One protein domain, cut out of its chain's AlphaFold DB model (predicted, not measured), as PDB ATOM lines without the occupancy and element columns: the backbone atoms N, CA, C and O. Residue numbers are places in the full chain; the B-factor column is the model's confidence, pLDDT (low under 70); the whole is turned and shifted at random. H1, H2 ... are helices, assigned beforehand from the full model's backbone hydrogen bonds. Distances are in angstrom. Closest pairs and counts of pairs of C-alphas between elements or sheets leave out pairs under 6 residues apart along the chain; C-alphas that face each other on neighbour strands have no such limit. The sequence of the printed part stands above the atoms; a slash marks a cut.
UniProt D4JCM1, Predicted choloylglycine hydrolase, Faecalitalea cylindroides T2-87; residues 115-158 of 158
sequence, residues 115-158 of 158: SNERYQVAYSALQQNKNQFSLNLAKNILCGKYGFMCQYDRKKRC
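What this domain is: This is residues 115 to 158 of the 158 residues of the protein "Predicted choloylglycine hydrolase" of Faecalitalea cylindroides T2-87 (UniProt D4JCM1). Helix H1 runs one way and the shorter H2 folds back beside it after a loop; past H2, residues 144 to 149 turn back into the body, and residues 153 to 158 stick out as a tail. The printed part has 44 residues with two named helices, H1 then H2, and no named strand: all helix. It is only just loose, close to compact, with a radius of gyration of the C-alphas of 11.3 A, and flat, spanning 38 by 23 by 10 A.

Where its parts are: H1, residues 115 to 128, begins at C-alpha 115 (151.491, 220.833, 175.219) and measures 20.0 A. H2, residues 135 to 143, measures 12.0 A and ends at C-alpha 143 (150.320, 207.039, 182.531).

How they stand to each other: H1 and H2 form a helical hairpin, at a shallow tilt of 29 degrees, opposite ways. They only just touch, with 3 pairs of C-alphas within 8 A; H1 touches with residues 121 to 125 alone. The closest C-alphas, of Ala 122 and Ile 141, are 6.5 A apart. In both helices every O i to N i+4 pair is within hydrogen-bond range.

The domain as a whole: The C-alphas farthest apart, of Asn 131 and Cys 158, are 38.0 A apart. The printed part has no cut, and the H1 to H2 link is short. Residues 151 to 158 have pLDDT under 70.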
ATOM      1  N   SER A 115     152.885 220.599 174.827       93.75
ATOM      2  CA  SER A 115     151.491 220.833 175.219       93.75
ATOM      3  C   SER A 115     150.516 220.378 174.134       93.75
ATOM      4  O   SER A 115     149.575 219.638 174.420       93.75
ATOM      5  N   ASN A 116     150.785 220.736 172.874       94.19
ATOM      6  CA  ASN A 116     149.942 220.326 171.754       94.19
ATOM      7  C   ASN A 116     149.931 218.802 171.537       94.19
ATOM      8  O   ASN A 116     148.863 218.235 171.337       94.19
ATOM      9  N   GLU A 117     151.077 218.123 171.632       95.12
ATOM     10  CA  GLU A 117     151.147 216.657 171.500       95.12
ATOM     11  C   GLU A 117     150.294 215.971 172.576       95.12
ATOM     12  O   GLU A 117     149.458 215.123 172.262       95.12
ATOM     13  N   ARG A 118     150.431 216.399 173.840       96.62
ATOM     14  CA  ARG A 118     149.636 215.868 174.957       96.62
ATOM     15  C   ARG A 118     148.147 216.137 174.777       96.62
ATOM     16  O   ARG A 118     147.339 215.243 175.019       96.62
ATOM     17  N   TYR A 119     147.782 217.330 174.313       96.38
ATOM     18  CA  TYR A 119     146.390 217.663 174.028       96.38
ATOM     19  C   TYR A 119     145.797 216.727 172.973       96.38
ATOM     20  O   TYR A 119     144.738 216.148 173.199       96.38
ATOM     21  N   GLN A 120     146.506 216.502 171.860       97.19
ATOM     22  CA  GLN A 120     146.047 215.598 170.800       97.19
ATOM     23  C   GLN A 120     145.949 214.142 171.270       97.19
ATOM     24  O   GLN A 120     144.988 213.454 170.918       97.19
ATOM     25  N   VAL A 121     146.893 213.673 172.095       97.00
ATOM     26  CA  VAL A 121     146.851 212.332 172.701       97.00
ATOM     27  C   VAL A 121     145.630 212.180 173.609       97.00
ATOM     28  O   VAL A 121     144.879 211.216 173.457       97.00
ATOM     29  N   ALA A 122     145.396 213.124 174.528       96.50
ATOM     30  CA  ALA A 122     144.236 213.083 175.420       96.50
ATOM     31  C   ALA A 122     142.920 213.162 174.638       96.50
ATOM     32  O   ALA A 122     142.017 212.362 174.877       96.50
ATOM     33  N   TYR A 123     142.835 214.082 173.674       96.19
ATOM     34  CA  TYR A 123     141.661 214.253 172.825       96.19
ATOM     35  C   TYR A 123     141.342 212.978 172.052       96.19
ATOM     36  O   TYR A 123     140.234 212.461 172.156       96.19
ATOM     37  N   SER A 124     142.323 212.422 171.340       96.62
ATOM     38  CA  SER A 124     142.134 211.205 170.549       96.62
ATOM     39  C   SER A 124     141.735 210.018 171.425       96.62
ATOM     40  O   SER A 124     140.824 209.273 171.067       96.62
ATOM     41  N   ALA A 125     142.359 209.861 172.597       96.31
ATOM     42  CA  ALA A 125     142.036 208.781 173.522       96.31
ATOM     43  C   ALA A 125     140.607 208.890 174.076       96.31
ATOM     44  O   ALA A 125     139.888 207.891 174.105       96.31
ATOM     45  N   LEU A 126     140.169 210.086 174.481       95.88
ATOM     46  CA  LEU A 126     138.803 210.296 174.970       95.88
ATOM     47  C   LEU A 126     137.769 210.140 173.849       95.88
ATOM     48  O   LEU A 126     136.754 209.484 174.057       95.88
ATOM     49  N   GLN A 127     138.053 210.637 172.641       95.06
ATOM     50  CA  GLN A 127     137.188 210.440 171.471       95.06
ATOM     51  C   GLN A 127     136.997 208.961 171.119       95.06
ATOM     52  O   GLN A 127     135.873 208.516 170.901       95.06
ATOM     53  N   GLN A 128     138.079 208.178 171.091       94.62
ATOM     54  CA  GLN A 128     138.025 206.744 170.781       94.62
ATOM     55  C   GLN A 128     137.255 205.930 171.832       94.62
ATOM     56  O   GLN A 128     136.748 204.859 171.518       94.62
ATOM     57  N   ASN A 129     137.166 206.430 173.067       94.06
ATOM     58  CA  ASN A 129     136.513 205.760 174.197       94.06
ATOM     59  C   ASN A 129     135.250 206.509 174.655       94.06
ATOM     60  O   ASN A 129     134.872 206.465 175.829       94.06
ATOM     61  N   LYS A 130     134.601 207.224 173.732       89.75
ATOM     62  CA  LYS A 130     133.387 207.996 173.999       89.75
ATOM     63  C   LYS A 130     132.290 207.128 174.626       89.75
ATOM     64  O   LYS A 130     132.091 205.983 174.219       89.75
ATOM     65  N   ASN A 131     131.565 207.679 175.603       86.88
ATOM     66  CA  ASN A 131     130.569 206.979 176.432       86.88
ATOM     67  C   ASN A 131     131.122 205.818 177.291       86.88
ATOM     68  O   ASN A 131     130.342 205.081 177.890       86.88
ATOM     69  N   GLN A 132     132.443 205.625 177.356       90.56
ATOM     70  CA  GLN A 132     133.094 204.558 178.131       90.56
ATOM     71  C   GLN A 132     134.138 205.128 179.101       90.56
ATOM     72  O   GLN A 132     135.171 204.513 179.391       90.56
ATOM     73  N   PHE A 133     133.882 206.334 179.612       92.88
ATOM     74  CA  PHE A 133     134.769 206.969 180.576       92.88
ATOM     75  C   PHE A 133     134.808 206.179 181.875       92.88
ATOM     76  O   PHE A 133     133.792 205.814 182.460       92.88
ATOM     77  N   SER A 134     136.025 205.898 182.320       95.12
ATOM     78  CA  SER A 134     136.283 205.126 183.525       95.12
ATOM     79  C   SER A 134     137.565 205.602 184.185       95.12
ATOM     80  O   SER A 134     138.466 206.143 183.536       95.12
ATOM     81  N   LEU A 135     137.697 205.323 185.481       95.69
ATOM     82  CA  LEU A 135     138.941 205.568 186.207       95.69
ATOM     83  C   LEU A 135     140.134 204.852 185.548       95.69
ATOM     84  O   LEU A 135     141.244 205.380 185.533       95.69
ATOM     85  N   ASN A 136     139.917 203.658 184.983       97.25
ATOM     86  CA  ASN A 136     140.969 202.914 184.292       97.25
ATOM     87  C   ASN A 136     141.400 203.606 182.991       97.25
ATOM     88  O   ASN A 136     142.596 203.702 182.730       97.25
ATOM     89  N   LEU A 137     140.449 204.134 182.209       96.06
ATOM     90  CA  LEU A 137     140.756 204.941 181.028       96.06
ATOM     91  C   LEU A 137     141.589 206.170 181.411       96.06
ATOM     92  O   LEU A 137     142.660 206.368 180.844       96.06
ATOM     93  N   ALA A 138     141.156 206.936 182.419       94.94
ATOM     94  CA  ALA A 138     141.889 208.109 182.895       94.94
ATOM     95  C   ALA A 138     143.325 207.748 183.320       94.94
ATOM     96  O   ALA A 138     144.284 208.360 182.852       94.94
ATOM     97  N   LYS A 139     143.500 206.684 184.119       95.44
ATOM     98  CA  LYS A 139     144.826 206.165 184.501       95.44
ATOM     99  C   LYS A 139     145.667 205.769 183.285       95.44
ATOM    100  O   LYS A 139     146.851 206.093 183.235       95.44
ATOM    101  N   ASN A 140     145.081 205.089 182.302       95.38
ATOM    102  CA  ASN A 140     145.782 204.658 181.092       95.38
ATOM    103  C   ASN A 140     146.237 205.848 180.232       95.38
ATOM    104  O   ASN A 140     147.369 205.839 179.746       95.38
ATOM    105  N   ILE A 141     145.400 206.879 180.083       95.25
ATOM    106  CA  ILE A 141     145.764 208.128 179.400       95.25
ATOM    107  C   ILE A 141     146.915 208.802 180.147       95.25
ATOM    108  O   ILE A 141     147.983 208.994 179.570       95.25
ATOM    109  N   LEU A 142     146.736 209.072 181.445       93.44
ATOM    110  CA  LEU A 142     147.699 209.812 182.264       93.44
ATOM    111  C   LEU A 142     149.048 209.104 182.384       93.44
ATOM    112  O   LEU A 142     150.089 209.751 182.324       93.44
ATOM    113  N   CYS A 143     149.061 207.774 182.497       92.81
ATOM    114  CA  CYS A 143     150.320 207.039 182.531       92.81
ATOM    115  C   CYS A 143     151.004 206.967 181.161       92.81
ATOM    116  O   CYS A 143     152.178 206.622 181.139       92.81
ATOM    117  N   GLY A 144     150.332 207.326 180.055       93.06
ATOM    118  CA  GLY A 144     150.872 207.387 178.692       93.06
ATOM    119  C   GLY A 144     150.730 206.091 177.886       93.06
ATOM    120  O   GLY A 144     151.644 205.731 177.145       93.06
ATOM    121  N   LYS A 145     149.648 205.322 178.062       93.56
ATOM    122  CA  LYS A 145     149.364 204.145 177.209       93.56
ATOM    123  C   LYS A 145     148.799 204.513 175.836       93.56
ATOM    124  O   LYS A 145     148.851 203.686 174.937       93.56
ATOM    125  N   TYR A 146     148.295 205.736 175.682       94.38
ATOM    126  CA  TYR A 146     147.724 206.246 174.430       94.38
ATOM    127  C   TYR A 146     148.687 207.146 173.638       94.38
ATOM    128  O   TYR A 146     148.331 207.639 172.575       94.38
ATOM    129  N   GLY A 147     149.896 207.381 174.152       93.44
ATOM    130  CA  GLY A 147     150.874 208.287 173.554       93.44
ATOM    131  C   GLY A 147     151.651 209.063 174.611       93.44
ATOM    132  O   GLY A 147     151.602 208.740 175.804       93.44
ATOM    133  N   PHE A 148     152.379 210.089 174.172       92.25
ATOM    134  CA  PHE A 148     153.136 210.962 175.062       92.25
ATOM    135  C   PHE A 148     152.190 211.741 175.991       92.25
ATOM    136  O   PHE A 148     151.336 212.498 175.540       92.25
ATOM    137  N   MET A 149     152.334 211.533 177.301       92.44
ATOM    138  CA  MET A 149     151.532 212.192 178.340       92.44
ATOM    139  C   MET A 149     152.357 212.354 179.614       92.44
ATOM    140  O   MET A 149     152.630 213.462 180.068       92.44
ATOM    141  N   CYS A 150     152.806 211.219 180.147       78.75
ATOM    142  CA  CYS A 150     153.682 211.129 181.300       78.75
ATOM    143  C   CYS A 150     155.128 211.439 180.891       78.75
ATOM    144  O   CYS A 150     155.698 210.736 180.058       78.75
ATOM    145  N   GLN A 151     155.707 212.480 181.487       67.19
ATOM    146  CA  GLN A 151     157.055 212.969 181.168       67.19
ATOM    147  C   GLN A 151     158.175 212.198 181.879       67.19
ATOM    148  O   GLN A 151     159.351 212.478 181.654       67.19
ATOM    149  N   TYR A 152     157.842 211.228 182.737       64.50
ATOM    150  CA  TYR A 152     158.856 210.423 183.407       64.50
ATOM    151  C   TYR A 152     159.524 209.473 182.413       64.50
ATOM    152  O   TYR A 152     158.857 208.695 181.722       64.50
ATOM    153  N   ASP A 153     160.856 209.504 182.386       60.09
ATOM    154  CA  ASP A 153     161.651 208.523 181.663       60.09
ATOM    155  C   ASP A 153     161.398 207.136 182.265       60.09
ATOM    156  O   ASP A 153     161.948 206.763 183.303       60.09
ATOM    157  N   ARG A 154     160.534 206.352 181.611       60.50
ATOM    158  CA  ARG A 154     160.187 205.000 182.068       60.50
ATOM    159  C   ARG A 154     161.391 204.052 182.077       60.50
ATOM    160  O   ARG A 154     161.267 202.973 182.652       60.50
ATOM    161  N   LYS A 155     162.522 204.431 181.462       58.09
ATOM    162  CA  LYS A 155     163.782 203.674 181.499       58.09
ATOM    163  C   LYS A 155     164.581 203.902 182.788       58.09
ATOM    164  O   LYS A 155     165.454 203.096 183.082       58.09
ATOM    165  N   LYS A 156     164.271 204.933 183.582       51.16
ATOM    166  CA  LYS A 156     164.899 205.209 184.890       51.16
ATOM    167  C   LYS A 156     164.072 204.662 186.057       51.16
ATOM    168  O   LYS A 156     163.761 205.385 186.999       51.16
ATOM    169  N   ARG A 157     163.676 203.388 185.995       44.00
ATOM    170  CA  ARG A 157     163.223 202.677 187.199       44.00
ATOM    171  C   ARG A 157     164.476 202.152 187.904       44.00
ATOM    172  O   ARG A 157     165.140 201.288 187.341       44.00
ATOM    173  N   CYS A 158     164.827 202.754 189.043       39.84
ATOM    174  CA  CYS A 158     165.777 202.174 189.996       39.84
ATOM    175  C   CYS A 158     165.264 200.828 190.512       39.84
ATOM    176  O   CYS A 158     164.021 200.686 190.623       39.84
TER     177      CYS A 158